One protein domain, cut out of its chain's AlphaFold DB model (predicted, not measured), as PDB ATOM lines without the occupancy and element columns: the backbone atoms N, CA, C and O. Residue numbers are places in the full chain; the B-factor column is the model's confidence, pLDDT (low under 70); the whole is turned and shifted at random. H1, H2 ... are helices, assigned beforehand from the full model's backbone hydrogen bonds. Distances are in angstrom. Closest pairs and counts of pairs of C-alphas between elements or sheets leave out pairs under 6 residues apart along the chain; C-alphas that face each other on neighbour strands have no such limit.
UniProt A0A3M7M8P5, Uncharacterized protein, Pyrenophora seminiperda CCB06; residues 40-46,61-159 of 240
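What this domain is: This is residues 40 to 46 and 61 to 159 of the 240 residues of an uncharacterized protein of Pyrenophora seminiperda CCB06 (UniProt A0A3M7M8P5). Three helices stand side by side in an up-and-down bundle, H1, H2 and H3, with their centres at the corners of a triangle, and the long unnamed stretch of residues 129 to 159 folds back over H2 and H3 on the side away from H1. H1 and H3 come together near their first residues and leave each other along their length, and the short piece of residues 40 to 46 lies beside the later half of H1. The printed part has 106 residues with three named helices, in the order H1, H2, H3, and no named strand; the class is all helix, though under half of the residues, 51 of 106, are in named elements. The whole is compact, with a radius of gyration of the C-alphas of 13.7 A, and flat, spanning 40 by 36 by 19 A.

How they stand to each other: H1, residues 62 to 80, and H2, residues 92 to 108, form a helical hairpin: they touch and run opposite ways at a shallow tilt of 18 degrees. Their closest C-alphas are those of Cys 74 and Tyr 102, 6.3 A apart, and H2 touches H1 with residues 99 to 106 alone. H2 and H3, residues 114 to 128, form a second helical hairpin, running opposite ways at a shallow tilt of 9 degrees. They touch with 11 pairs of C-alphas within 8 A, and the closest C-alphas, those of Val 98 and Ile 125, are 5.8 A apart. H1 and H3 run the same way at a shallow tilt of 22 degrees. They touch through residues 63 to 70 of H1 and 114 to 118 of H3 alone, with the C-alphas of Phe 63 and His 114 closest at 6.0 A. In H1, H2 and H3 every O i to N i+4 pair is within hydrogen-bond range.

Where its parts are: The printed part begins at Ser 40, with its C-alpha at (182.650, 164.186, 153.321). H1 starts at C-alpha 62, at (196.085, 180.679, 163.441), and is 26.6 A long from first to last C-alpha. H2 is 24.4 A long, from Pro 92 to Arg 108. H3 is 20.8 A long, from His 114 to Ile 128, whose C-alpha stands at (178.694, 160.766, 167.591).

The domain as a whole: The two C-alphas farthest apart are those of Thr 61 and Asp 86, at 41.3 A. Residues 47 to 60 are cut out and not printed, and C-alphas 46 and 61 are 25.3 A apart across the cut. The link from H1 to H2 is long, with 11 residues, and that from H2 to H3 is tight, with 5 residues. The mean pLDDT of the printed part is 92.3, and the model's confidence is under 70 at residues 45 to 46.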
ATOM      1  N   SER A  40     183.203 163.521 154.503       90.38
ATOM      2  CA  SER A  40     182.650 164.186 153.321       90.38
ATOM      3  C   SER A  40     181.131 164.074 153.234       90.38
ATOM      4  O   SER A  40     180.497 165.040 152.827       90.38
ATOM      5  N   ASP A  41     180.540 162.977 153.729       89.12
ATOM      6  CA  ASP A  41     179.078 162.786 153.772       89.12
ATOM      7  C   ASP A  41     178.342 163.891 154.560       89.12
ATOM      8  O   ASP A  41     177.124 164.011 154.474       89.12
ATOM      9  N   PHE A  42     179.074 164.699 155.335       89.44
ATOM     10  CA  PHE A  42     178.541 165.740 156.212       89.44
ATOM     11  C   PHE A  42     179.038 167.151 155.895       89.44
ATOM     12  O   PHE A  42     178.732 168.084 156.640       89.44
ATOM     13  N   GLN A  43     179.881 167.309 154.875       85.81
ATOM     14  CA  GLN A  43     180.598 168.562 154.591       85.81
ATOM     15  C   GLN A  43     180.485 169.012 153.130       85.81
ATOM     16  O   GLN A  43     180.964 170.099 152.789       85.81
ATOM     17  N   ASP A  44     179.878 168.188 152.280       76.88
ATOM     18  CA  ASP A  44     179.727 168.438 150.852       76.88
ATOM     19  C   ASP A  44     178.425 169.207 150.588       76.88
ATOM     20  O   ASP A  44     177.388 168.625 150.294       76.88
ATOM     21  N   ASP A  45     178.461 170.528 150.787       64.44
ATOM     22  CA  ASP A  45     177.297 171.411 150.580       64.44
ATOM     23  C   ASP A  45     177.647 172.647 149.726       64.44
ATOM     24  O   ASP A  45     177.136 173.750 149.910       64.44
ATOM     25  N   GLY A  46     178.574 172.456 148.779       64.81
ATOM     26  CA  GLY A  46     179.010 173.489 147.841       64.81
ATOM     27  C   GLY A  46     179.840 174.619 148.473       64.81
ATOM     28  O   GLY A  46     180.296 174.518 149.618       64.81
ATOM     29  N   THR A  61     195.191 185.302 162.043       91.12
ATOM     30  CA  THR A  61     195.941 184.532 163.039       91.12
ATOM     31  C   THR A  61     195.554 183.047 162.975       91.12
ATOM     32  O   THR A  61     194.417 182.736 162.606       91.12
ATOM     33  N   PRO A  62     196.430 182.105 163.384       93.38
ATOM     34  CA  PRO A  62     196.085 180.679 163.441       93.38
ATOM     35  C   PRO A  62     194.793 180.399 164.222       93.38
ATOM     36  O   PRO A  62     193.959 179.607 163.788       93.38
ATOM     37  N   PHE A  63     194.583 181.124 165.324       94.31
ATOM     38  CA  PHE A  63     193.339 181.108 166.090       94.31
ATOM     39  C   PHE A  63     192.118 181.506 165.247       94.31
ATOM     40  O   PHE A  63     191.115 180.788 165.237       94.31
ATOM     41  N   ALA A  64     192.196 182.631 164.525       94.00
ATOM     42  CA  ALA A  64     191.108 183.104 163.671       94.00
ATOM     43  C   ALA A  64     190.792 182.096 162.556       94.00
ATOM     44  O   ALA A  64     189.621 181.829 162.290       94.00
ATOM     45  N   ILE A  65     191.825 181.476 161.973       94.25
ATOM     46  CA  ILE A  65     191.682 180.418 160.964       94.25
ATOM     47  C   ILE A  65     190.939 179.214 161.550       94.25
ATOM     48  O   ILE A  65     189.940 178.783 160.980       94.25
ATOM     49  N   THR A  66     191.365 178.686 162.704       95.75
ATOM     50  CA  THR A  66     190.697 177.532 163.332       95.75
ATOM     51  C   THR A  66     189.250 177.843 163.708       95.75
ATOM     52  O   THR A  66     188.359 177.038 163.442       95.75
ATOM     53  N   LYS A  67     188.983 179.020 164.286       95.69
ATOM     54  CA  LYS A  67     187.623 179.433 164.653       95.69
ATOM     55  C   LYS A  67     186.717 179.570 163.426       95.69
ATOM     56  O   LYS A  67     185.570 179.119 163.464       95.69
ATOM     57  N   SER A  68     187.230 180.160 162.345       94.50
ATOM     58  CA  SER A  68     186.515 180.269 161.070       94.50
ATOM     59  C   SER A  68     186.211 178.889 160.496       94.50
ATOM     60  O   SER A  68     185.059 178.611 160.176       94.50
ATOM     61  N   LEU A  69     187.206 177.995 160.462       94.31
ATOM     62  CA  LEU A  69     187.046 176.620 159.988       94.31
ATOM     63  C   LEU A  69     185.949 175.874 160.759       94.31
ATOM     64  O   LEU A  69     185.067 175.283 160.150       94.31
ATOM     65  N   MET A  70     185.949 175.938 162.093       95.56
ATOM     66  CA  MET A  70     184.913 175.293 162.913       95.56
ATOM     67  C   MET A  70     183.515 175.866 162.670       95.56
ATOM     68  O   MET A  70     182.528 175.130 162.681       95.56
ATOM     69  N   THR A  71     183.426 177.181 162.471       95.81
ATOM     70  CA  THR A  71     182.160 177.865 162.171       95.81
ATOM     71  C   THR A  71     181.619 177.417 160.815       95.81
ATOM     72  O   THR A  71     180.428 177.133 160.675       95.81
ATOM     73  N   GLU A  72     182.507 177.297 159.830       93.81
ATOM     74  CA  GLU A  72     182.193 176.805 158.496       93.81
ATOM     75  C   GLU A  72     181.743 175.338 158.530       93.81
ATOM     76  O   GLU A  72     180.656 175.030 158.046       93.81
ATOM     77  N   GLU A  73     182.508 174.448 159.173       94.88
ATOM     78  CA  GLU A  73     182.165 173.024 159.314       94.88
ATOM     79  C   GLU A  73     180.805 172.826 160.011       94.88
ATOM     80  O   GLU A  73     180.006 171.982 159.593       94.88
ATOM     81  N   CYS A  74     180.508 173.629 161.042       95.19
ATOM     82  CA  CYS A  74     179.210 173.634 161.720       95.19
ATOM     83  C   CYS A  74     178.079 174.078 160.779       95.19
ATOM     84  O   CYS A  74     177.025 173.445 160.732       95.19
ATOM     85  N   THR A  75     178.307 175.134 159.994       93.56
ATOM     86  CA  THR A  75     177.324 175.661 159.036       93.56
ATOM     87  C   THR A  75     177.022 174.645 157.935       93.56
ATOM     88  O   THR A  75     175.852 174.386 157.657       93.56
ATOM     89  N   ARG A  76     178.058 174.017 157.358       93.19
ATOM     90  CA  ARG A  76     177.911 172.936 156.365       93.19
ATOM     91  C   ARG A  76     177.126 171.773 156.944       93.19
ATOM     92  O   ARG A  76     176.159 171.327 156.344       93.19
ATOM     93  N   PHE A  77     177.485 171.336 158.151       94.56
ATOM     94  CA  PHE A  77     176.783 170.248 158.823       94.56
ATOM     95  C   PHE A  77     175.298 170.568 159.021       94.56
ATOM     96  O   PHE A  77     174.439 169.733 158.747       94.56
ATOM     97  N   GLN A  78     174.980 171.781 159.482       92.94
ATOM     98  CA  GLN A  78     173.600 172.201 159.716       92.94
ATOM     99  C   GLN A  78     172.759 172.232 158.439       92.94
ATOM    100  O   GLN A  78     171.579 171.883 158.510       92.94
ATOM    101  N   ARG A  79     173.342 172.656 157.313       90.38
ATOM    102  CA  ARG A  79     172.646 172.773 156.026       90.38
ATOM    103  C   ARG A  79     172.551 171.434 155.289       90.38
ATOM    104  O   ARG A  79     171.449 171.045 154.915       90.38
ATOM    105  N   GLY A  80     173.659 170.702 155.190       87.75
ATOM    106  CA  GLY A  80     173.744 169.452 154.433       87.75
ATOM    107  C   GLY A  80     173.210 168.221 155.169       87.75
ATOM    108  O   GLY A  80     172.862 167.231 154.532       87.75
ATOM    109  N   THR A  81     173.109 168.253 156.506       89.56
ATOM    110  CA  THR A  81     172.581 167.112 157.276       89.56
ATOM    111  C   THR A  81     171.083 167.284 157.544       89.56
ATOM    112  O   THR A  81     170.710 168.169 158.332       89.56
ATOM    113  N   PRO A  82     170.215 166.434 156.960       86.06
ATOM    114  CA  PRO A  82     168.771 166.548 157.110       86.06
ATOM    115  C   PRO A  82     168.329 166.341 158.563       86.06
ATOM    116  O   PRO A  82     168.947 165.613 159.341       86.06
ATOM    117  N   ILE A  83     167.228 166.998 158.932       85.12
ATOM    118  CA  ILE A  83     166.553 166.817 160.223       85.12
ATOM    119  C   ILE A  83     165.422 165.806 160.017       85.12
ATOM    120  O   ILE A  83     164.249 166.155 160.109       85.12
ATOM    121  N   ASP A  84     165.779 164.569 159.681       81.75
ATOM    122  CA  ASP A  84     164.814 163.528 159.326       81.75
ATOM    123  C   ASP A  84     165.064 162.244 160.132       81.75
ATOM    124  O   ASP A  84     166.209 161.827 160.326       81.75
ATOM    125  N   PHE A  85     163.989 161.626 160.621       78.19
ATOM    126  CA  PHE A  85     164.033 160.320 161.279       78.19
ATOM    127  C   PHE A  85     164.276 159.171 160.292       78.19
ATOM    128  O   PHE A  85     164.747 158.114 160.716       78.19
ATOM    129  N   ASP A  86     164.008 159.394 159.006       80.06
ATOM    130  CA  ASP A  86     164.280 158.446 157.926       80.06
ATOM    131  C   ASP A  86     165.691 158.608 157.332       80.06
ATOM    132  O   ASP A  86     166.083 157.871 156.426       80.06
ATOM    133  N   SER A  87     166.502 159.532 157.867       85.75
ATOM    134  CA  SER A  87     167.893 159.693 157.444       85.75
ATOM    135  C   SER A  87     168.743 158.481 157.832       85.75
ATOM    136  O   SER A  87     168.883 158.139 159.009       85.75
ATOM    137  N   ASP A  88     169.393 157.876 156.839       87.06
ATOM    138  CA  ASP A  88     170.350 156.788 157.041       87.06
ATOM    139  C   ASP A  88     171.757 157.285 157.418       87.06
ATOM    140  O   ASP A  88     172.595 156.484 157.832       87.06
ATOM    141  N   ILE A  89     172.041 158.587 157.317       88.81
ATOM    142  CA  ILE A  89     173.363 159.155 157.634       88.81
ATOM    143  C   ILE A  89     173.446 159.726 159.052       88.81
ATOM    144  O   ILE A  89     174.484 159.602 159.701       88.81
ATOM    145  N   CYS A  90     172.376 160.339 159.565       90.06
ATOM    146  CA  CYS A  90     172.380 160.957 160.888       90.06
ATOM    147  C   CYS A  90     170.963 161.128 161.417       90.06
ATOM    148  O   CYS A  90     170.145 161.824 160.824       90.06
ATOM    149  N   CYS A  91     170.683 160.532 162.573       89.06
ATOM    150  CA  CYS A  91     169.395 160.706 163.221       89.06
ATOM    151  C   CYS A  91     169.303 162.078 163.929       89.06
ATOM    152  O   CYS A  91     170.327 162.663 164.308       89.06
ATOM    153  N   PRO A  92     168.086 162.586 164.204       89.81
ATOM    154  CA  PRO A  92     167.916 163.904 164.821       89.81
ATOM    155  C   PRO A  92     168.666 164.105 166.156       89.81
ATOM    156  O   PRO A  92     169.227 165.187 166.356       89.81
ATOM    157  N   PRO A  93     168.747 163.113 167.068       90.00
ATOM    158  CA  PRO A  93     169.522 163.253 168.305       90.00
ATOM    159  C   PRO A  93     171.025 163.407 168.087       90.00
ATOM    160  O   PRO A  93     171.649 164.238 168.743       90.00
ATOM    161  N   ASP A  94     171.602 162.658 167.149       93.25
ATOM    162  CA  ASP A  94     173.020 162.777 166.810       93.25
ATOM    163  C   ASP A  94     173.311 164.137 166.196       93.25
ATOM    164  O   ASP A  94     174.272 164.799 166.587       93.25
ATOM    165  N   ARG A  95     172.439 164.594 165.291       94.31
ATOM    166  CA  ARG A  95     172.544 165.925 164.692       94.31
ATOM    167  C   ARG A  95     172.548 167.009 165.768       94.31
ATOM    168  O   ARG A  95     173.390 167.904 165.741       94.31
ATOM    169  N   PHE A  96     171.635 166.912 166.734       94.44
ATOM    170  CA  PHE A  96     171.572 167.835 167.864       94.44
ATOM    171  C   PHE A  96     172.844 167.785 168.725       94.44
ATOM    172  O   PHE A  96     173.399 168.834 169.058       94.44
ATOM    173  N   ALA A  97     173.347 166.590 169.038       95.81
ATOM    174  CA  ALA A  97     174.572 166.420 169.811       95.81
ATOM    175  C   ALA A  97     175.801 167.017 169.102       95.81
ATOM    176  O   ALA A  97     176.592 167.711 169.742       95.81
ATOM    177  N   VAL A  98     175.938 166.824 167.784       97.25
ATOM    178  CA  VAL A  98     177.023 167.422 166.985       97.25
ATOM    179  C   VAL A  98     176.951 168.948 166.997       97.25
ATOM    180  O   VAL A  98     177.962 169.603 167.248       97.25
ATOM    181  N   ILE A  99     175.767 169.531 166.786       97.06
ATOM    182  CA  ILE A  99     175.593 170.992 166.800       97.06
ATOM    183  C   ILE A  99     175.930 171.572 168.174       97.06
ATOM    184  O   ILE A  99     176.662 172.558 168.267       97.06
ATOM    185  N   ASN A 100     175.455 170.948 169.254       97.69
ATOM    186  CA  ASN A 100     175.786 171.388 170.607       97.69
ATOM    187  C   ASN A 100     177.282 171.309 170.891       97.69
ATOM    188  O   ASN A 100     177.829 172.188 171.559       97.69
ATOM    189  N   LEU A 101     177.956 170.281 170.376       97.88
ATOM    190  CA  LEU A 101     179.392 170.124 170.533       97.88
ATOM    191  C   LEU A 101     180.167 171.212 169.778       97.88
ATOM    192  O   LEU A 101     181.074 171.800 170.364       97.88
ATOM    193  N   TYR A 102     179.770 171.555 168.545       98.06
ATOM    194  CA  TYR A 102     180.328 172.709 167.827       98.06
ATOM    195  C   TYR A 102     180.116 174.016 168.598       98.06
ATOM    196  O   TYR A 102     181.074 174.749 168.823       98.06
ATOM    197  N   ASN A 103     178.893 174.289 169.062       98.06
ATOM    198  CA  ASN A 103     178.575 175.503 169.825       98.06
ATOM    199  C   ASN A 103     179.379 175.587 171.135       98.06
ATOM    200  O   ASN A 103     179.886 176.645 171.513       98.06
ATOM    201  N   THR A 104     179.548 174.456 171.821       97.94
ATOM    202  CA  THR A 104     180.351 174.376 173.047       97.94
ATOM    203  C   THR A 104     181.829 174.605 172.752       97.94
ATOM    204  O   THR A 104     182.495 175.342 173.471       97.94
ATOM    205  N   ALA A 105     182.348 174.026 171.672       97.88
ATOM    206  CA  ALA A 105     183.734 174.219 171.280       97.88
ATOM    207  C   ALA A 105     184.011 175.671 170.860       97.88
ATOM    208  O   ALA A 105     184.960 176.274 171.349       97.88
ATOM    209  N   LEU A 106     183.133 176.274 170.053       97.69
ATOM    210  CA  LEU A 106     183.229 177.675 169.633       97.69
ATOM    211  C   LEU A 106     183.127 178.670 170.797       97.69
ATOM    212  O   LEU A 106     183.698 179.754 170.708       97.69
ATOM    213  N   SER A 107     182.425 178.324 171.883       97.81
ATOM    214  CA  SER A 107     182.353 179.176 173.080       97.81
ATOM    215  C   SER A 107     183.564 179.038 174.010       97.81
ATOM    216  O   SER A 107     183.842 179.958 174.773       97.81
ATOM    217  N   ARG A 108     184.303 177.922 173.939       97.38
ATOM    218  CA  ARG A 108     185.491 177.649 174.772       97.38
ATOM    219  C   ARG A 108     186.824 177.875 174.058       97.38
ATOM    220  O   ARG A 108     187.870 177.856 174.708       97.38
ATOM    221  N   ILE A 109     186.797 178.051 172.738       97.19
ATOM    222  CA  ILE A 109     187.996 178.250 171.928       97.19
ATOM    223  C   ILE A 109     188.690 179.566 172.284       97.19
ATOM    224  O   ILE A 109     188.069 180.625 172.367       97.19
ATOM    225  N   SER A 110     190.003 179.497 172.460       97.44
ATOM    226  CA  SER A 110     190.873 180.623 172.788       97.44
ATOM    227  C   SER A 110     192.184 180.530 171.997       97.44
ATOM    228  O   SER A 110     192.483 179.467 171.444       97.44
ATOM    229  N   PRO A 111     192.981 181.610 171.933       97.06
ATOM    230  CA  PRO A 111     194.278 181.585 171.261       97.06
ATOM    231  C   PRO A 111     195.245 180.515 171.783       97.06
ATOM    232  O   PRO A 111     196.064 180.040 171.007       97.06
ATOM    233  N   ASP A 112     195.121 180.094 173.045       97.38
ATOM    234  CA  ASP A 112     196.063 179.154 173.668       97.38
ATOM    235  C   ASP A 112     195.690 177.678 173.458       97.38
ATOM    236  O   ASP A 112     196.536 176.802 173.607       97.38
ATOM    237  N   ASN A 113     194.430 177.376 173.118       97.31
ATOM    238  CA  ASN A 113     193.904 176.002 173.090       97.31
ATOM    239  C   ASN A 113     193.176 175.628 171.787       97.31
ATOM    240  O   ASN A 113     192.516 174.587 171.721       97.31
ATOM    241  N   HIS A 114     193.243 176.472 170.754       97.50
ATOM    242  CA  HIS A 114     192.392 176.323 169.571       97.50
ATOM    243  C   HIS A 114     192.579 175.000 168.824       97.50
ATOM    244  O   HIS A 114     191.590 174.396 168.406       97.50
ATOM    245  N   LEU A 115     193.819 174.523 168.686       97.69
ATOM    246  CA  LEU A 115     194.114 173.249 168.025       97.69
ATOM    247  C   LEU A 115     193.630 172.051 168.844       97.69
ATOM    248  O   LEU A 115     193.081 171.105 168.273       97.69
ATOM    249  N   ASP A 116     193.784 172.103 170.165       97.81
ATOM    250  CA  ASP A 116     193.371 171.017 171.051       97.81
ATOM    251  C   ASP A 116     191.846 170.912 171.110       97.81
ATOM    252  O   ASP A 116     191.298 169.820 170.941       97.81
ATOM    253  N   ILE A 117     191.143 172.047 171.228       97.62
ATOM    254  CA  ILE A 117     189.675 172.089 171.153       97.62
ATOM    255  C   ILE A 117     189.184 171.581 169.801       97.62
ATOM    256  O   ILE A 117     188.242 170.787 169.760       97.62
ATOM    257  N   TYR A 118     189.816 171.998 168.701       97.81
ATOM    258  CA  TYR A 118     189.444 171.527 167.369       97.81
ATOM    259  C   TYR A 118     189.610 170.008 167.239       97.81
ATOM    260  O   TYR A 118     188.705 169.309 166.775       97.81
ATOM    261  N   THR A 119     190.743 169.481 167.701       97.75
ATOM    262  CA  THR A 119     191.066 168.052 167.631       97.75
ATOM    263  C   THR A 119     190.125 167.221 168.502       97.75
ATOM    264  O   THR A 119     189.608 166.190 168.056       97.75
ATOM    265  N   GLU A 120     189.848 167.682 169.725       98.06
ATOM    266  CA  GLU A 120     188.917 167.031 170.643       98.06
ATOM    267  C   GLU A 120     187.487 167.044 170.088       98.06
ATOM    268  O   GLU A 120     186.849 165.987 170.027       98.06
ATOM    269  N   ALA A 121     187.005 168.201 169.613       97.81
ATOM    270  CA  ALA A 121     185.687 168.337 168.995       97.81
ATOM    271  C   ALA A 121     185.546 167.373 167.817       97.81
ATOM    272  O   ALA A 121     184.616 166.570 167.781       97.81
ATOM    273  N   LYS A 122     186.509 167.374 166.888       97.12
ATOM    274  CA  LYS A 122     186.473 166.523 165.695       97.12
ATOM    275  C   LYS A 122     186.477 165.037 166.044       97.12
ATOM    276  O   LYS A 122     185.738 164.262 165.438       97.12
ATOM    277  N   SER A 123     187.269 164.623 167.034       97.31
ATOM    278  CA  SER A 123     187.267 163.240 167.525       97.31
ATOM    279  C   SER A 123     185.901 162.848 168.098       97.31
ATOM    280  O   SER A 123     185.358 161.802 167.740       97.31
ATOM    281  N   LYS A 124     185.312 163.709 168.935       98.00
ATOM    282  CA  LYS A 124     183.998 163.489 169.550       98.00
ATOM    283  C   LYS A 124     182.862 163.472 168.516       98.00
ATOM    284  O   LYS A 124     182.025 162.574 168.561       98.00
ATOM    285  N   ILE A 125     182.875 164.368 167.528       97.62
ATOM    286  CA  ILE A 125     181.899 164.392 166.421       97.62
ATOM    287  C   ILE A 125     181.971 163.098 165.608       97.62
ATOM    288  O   ILE A 125     180.940 162.492 165.335       97.62
ATOM    289  N   LYS A 126     183.175 162.619 165.266       96.62
ATOM    290  CA  LYS A 126     183.342 161.343 164.548       96.62
ATOM    291  C   LYS A 126     182.757 160.154 165.314       96.62
ATOM    292  O   LYS A 126     182.234 159.232 164.690       96.62
ATOM    293  N   ILE A 127     182.842 160.174 166.645       96.56
ATOM    294  CA  ILE A 127     182.214 159.162 167.501       96.56
ATOM    295  C   ILE A 127     180.693 159.311 167.461       96.56
ATOM    296  O   ILE A 127     180.018 158.330 167.169       96.56
ATOM    297  N   ILE A 128     180.146 160.517 167.662       95.69
ATOM    298  CA  ILE A 128     178.694 160.766 167.591       95.69
ATOM    299  C   ILE A 128     178.129 160.336 166.236       95.69
ATOM    300  O   ILE A 128     177.111 159.662 166.203       95.69
ATOM    301  N   LEU A 129     178.798 160.631 165.124       94.06
ATOM    302  CA  LEU A 129     178.314 160.269 163.788       94.06
ATOM    303  C   LEU A 129     178.490 158.781 163.450       94.06
ATOM    304  O   LEU A 129     177.975 158.316 162.437       94.06
ATOM    305  N   GLY A 130     179.175 158.005 164.294       92.75
ATOM    306  CA  GLY A 130     179.405 156.577 164.060       92.75
ATOM    307  C   GLY A 130     180.498 156.290 163.025       92.75
ATOM    308  O   GLY A 130     180.634 155.154 162.580       92.75
ATOM    309  N   MET A 131     181.307 157.291 162.663       94.00
ATOM    310  CA  MET A 131     182.483 157.116 161.796       94.00
ATOM    311  C   MET A 131     183.633 156.416 162.524       94.00
ATOM    312  O   MET A 131     184.475 155.766 161.909       94.00
ATOM    313  N   LYS A 132     183.706 156.598 163.845       93.69
ATOM    314  CA  LYS A 132     184.706 155.984 164.714       93.69
ATOM    315  C   LYS A 132     183.995 155.287 165.857       93.69
ATOM    316  O   LYS A 132     183.224 155.917 166.575       93.69
ATOM    317  N   THR A 133     184.299 154.013 166.062       91.88
ATOM    318  CA  THR A 133     183.816 153.322 167.249       91.88
ATOM    319  C   THR A 133     184.695 153.647 168.452       91.88
ATOM    320  O   THR A 133     185.905 153.883 168.336       91.88
ATOM    321  N   ALA A 134     184.077 153.741 169.625       93.12
ATOM    322  CA  ALA A 134     184.765 154.119 170.843       93.12
ATOM    323  C   ALA A 134     184.252 153.285 172.009       93.12
ATOM    324  O   ALA A 134     183.064 153.278 172.310       93.12
ATOM    325  N   ARG A 135     185.167 152.602 172.694       91.00
ATOM    326  CA  ARG A 135     184.864 151.933 173.961       91.00
ATOM    327  C   ARG A 135     184.651 152.957 175.064       91.00
ATOM    328  O   ARG A 135     185.171 154.067 174.990       91.00
ATOM    329  N   TYR A 136     183.993 152.539 176.137       85.12
ATOM    330  CA  TYR A 136     183.764 153.354 177.333       85.12
ATOM    331  C   TYR A 136     185.048 153.906 177.990       85.12
ATOM    332  O   TYR A 136     184.979 154.862 178.752       85.12
ATOM    333  N   THR A 137     186.221 153.328 177.705       87.62
ATOM    334  CA  THR A 137     187.532 153.812 178.176       87.62
ATOM    335  C   THR A 137     188.145 154.900 177.292       87.62
ATOM    336  O   THR A 137     189.258 155.347 177.554       87.62
ATOM    337  N   ASN A 138     187.493 155.274 176.189       92.69
ATOM    338  CA  ASN A 138     188.002 156.296 175.284       92.69
ATOM    339  C   ASN A 138     187.984 157.674 175.965       92.69
ATOM    340  O   ASN A 138     187.015 158.016 176.639       92.69
ATOM    341  N   ALA A 139     189.013 158.489 175.714       91.94
ATOM    342  CA  ALA A 139     189.127 159.846 176.254       91.94
ATOM    343  C   ALA A 139     187.936 160.762 175.899       91.94
ATOM    344  O   ALA A 139     187.665 161.736 176.590       91.94
ATOM    345  N   ALA A 140     187.174 160.441 174.849       93.56
ATOM    346  CA  ALA A 140     185.944 161.153 174.509       93.56
ATOM    347  C   ALA A 140     184.856 161.081 175.602       93.56
ATOM    348  O   ALA A 140     183.977 161.943 175.635       93.56
ATOM    349  N   PHE A 141     184.909 160.071 176.476       91.38
ATOM    350  CA  PHE A 141     183.956 159.838 177.568       91.38
ATOM    351  C   PHE A 141     184.470 160.304 178.935       91.38
ATOM    352  O   PHE A 141     183.780 160.131 179.938       91.38
ATOM    353  N   THR A 142     185.666 160.887 178.991       89.06
ATOM    354  CA  THR A 142     186.244 161.478 180.201       89.06
ATOM    355  C   THR A 142     186.237 163.001 180.105       89.06
ATOM    356  O   THR A 142     186.058 163.568 179.023       89.06
ATOM    357  N   GLU A 143     186.410 163.675 181.239       87.06
ATOM    358  CA  GLU A 143     186.562 165.130 181.260       87.06
ATOM    359  C   GLU A 143     187.815 165.557 180.472       87.06
ATOM    360  O   GLU A 143     188.869 164.928 180.566       87.06
ATOM    361  N   GLY A 144     187.663 166.604 179.662       89.88
ATOM    362  CA  GLY A 144     188.691 167.192 178.801       89.88
ATOM    363  C   GLY A 144     188.438 168.692 178.626       89.88
ATOM    364  O   GLY A 144     187.824 169.320 179.492       89.88
ATOM    365  N   LEU A 145     188.850 169.282 177.499       95.56
ATOM    366  CA  LEU A 145     188.541 170.689 177.198       95.56
ATOM    367  C   LEU A 145     187.045 170.867 176.890       95.56
ATOM    368  O   LEU A 145     186.444 171.910 177.183       95.56
ATOM    369  N   LEU A 146     186.416 169.826 176.340       96.56
ATOM    370  CA  LEU A 146     184.984 169.758 176.071       96.56
ATOM    371  C   LEU A 146     184.295 168.768 177.023       96.56
ATOM    372  O   LEU A 146     184.922 167.817 177.499       96.56
ATOM    373  N   PRO A 147     182.984 168.930 177.277       94.62
ATOM    374  CA  PRO A 147     182.223 167.980 178.083       94.62
ATOM    375  C   PRO A 147     182.322 166.544 177.538       94.62
ATOM    376  O   PRO A 147     182.408 166.364 176.316       94.62
ATOM    377  N   PRO A 148     182.328 165.520 178.408       94.50
ATOM    378  CA  PRO A 148     182.352 164.125 177.982       94.50
ATOM    379  C   PRO A 148     181.101 163.770 177.171       94.50
ATOM    380  O   PRO A 148     180.018 164.303 177.409       94.50
ATOM    381  N   LEU A 149     181.254 162.864 176.205       94.25
ATOM    382  CA  LEU A 149     180.137 162.356 175.409       94.25
ATOM    383  C   LEU A 149     179.210 161.470 176.232       94.25
ATOM    384  O   LEU A 149     179.679 160.710 177.067       94.25
ATOM    385  N   GLU A 150     177.916 161.480 175.922       91.50
ATOM    386  CA  GLU A 150     176.951 160.595 176.580       91.50
ATOM    387  C   GLU A 150     177.286 159.097 176.353       91.50
ATOM    388  O   GLU A 150     177.675 158.706 175.246       91.50
ATOM    389  N   PRO A 151     177.065 158.228 177.360       89.75
ATOM    390  CA  PRO A 151     177.326 156.787 177.305       89.75
ATOM    391  C   PRO A 151     176.723 156.037 176.123       89.75
ATOM    392  O   PRO A 151     177.241 155.003 175.712       89.75
ATOM    393  N   MET A 152     175.619 156.535 175.570       91.31
ATOM    394  CA  MET A 152     174.935 155.889 174.449       91.31
ATOM    395  C   MET A 152     175.792 155.796 173.178       91.31
ATOM    396  O   MET A 152     175.531 154.949 172.324       91.31
ATOM    397  N   TYR A 153     176.828 156.635 173.073       93.19
ATOM    398  CA  TYR A 153     177.789 156.623 171.974       93.19
ATOM    399  C   TYR A 153     178.947 155.635 172.177       93.19
ATOM    400  O   TYR A 153     179.730 155.425 171.249       93.19
ATOM    401  N   ALA A 154     179.084 155.042 173.367       91.56
ATOM    402  CA  ALA A 154     180.107 154.041 173.650       91.56
ATOM    403  C   ALA A 154     179.707 152.663 173.107       91.56
ATOM    404  O   ALA A 154     178.529 152.320 173.062       91.56
ATOM    405  N   GLU A 155     180.693 151.852 172.720       87.88
ATOM    406  CA  GLU A 155     180.468 150.461 172.330       87.88
ATOM    407  C   GLU A 155     179.936 149.631 173.512       87.88
ATOM    408  O   GLU A 155     180.558 149.653 174.580       87.88
ATOM    409  N   PRO A 156     178.855 148.852 173.311       85.19
ATOM    410  CA  PRO A 156     178.079 148.710 172.074       85.19
ATOM    411  C   PRO A 156     177.106 149.881 171.883       85.19
ATOM    412  O   PRO A 156     176.205 150.083 172.686       85.19
ATOM    413  N   ARG A 157     177.264 150.648 170.803       88.38
ATOM    414  CA  ARG A 157     176.492 151.873 170.564       88.38
ATOM    415  C   ARG A 157     174.989 151.589 170.497       88.38
ATOM    416  O   ARG A 157     174.579 150.603 169.892       88.38
ATOM    417  N   ILE A 158     174.178 152.479 171.064       87.38
ATOM    418  CA  ILE A 158     172.717 152.410 170.924       87.38
ATOM    419  C   ILE A 158     172.319 153.143 169.649       87.38
ATOM    420  O   ILE A 158     172.479 154.359 169.546       87.38
ATOM    421  N   GLU A 159     171.792 152.402 168.680       84.75
ATOM    422  CA  GLU A 159     171.220 152.978 167.469       84.75
ATOM    423  C   GLU A 159     169.728 153.238 167.653       84.75
ATOM    424  O   GLU A 159     168.975 152.368 168.088       84.75
TER     425      GLU A 159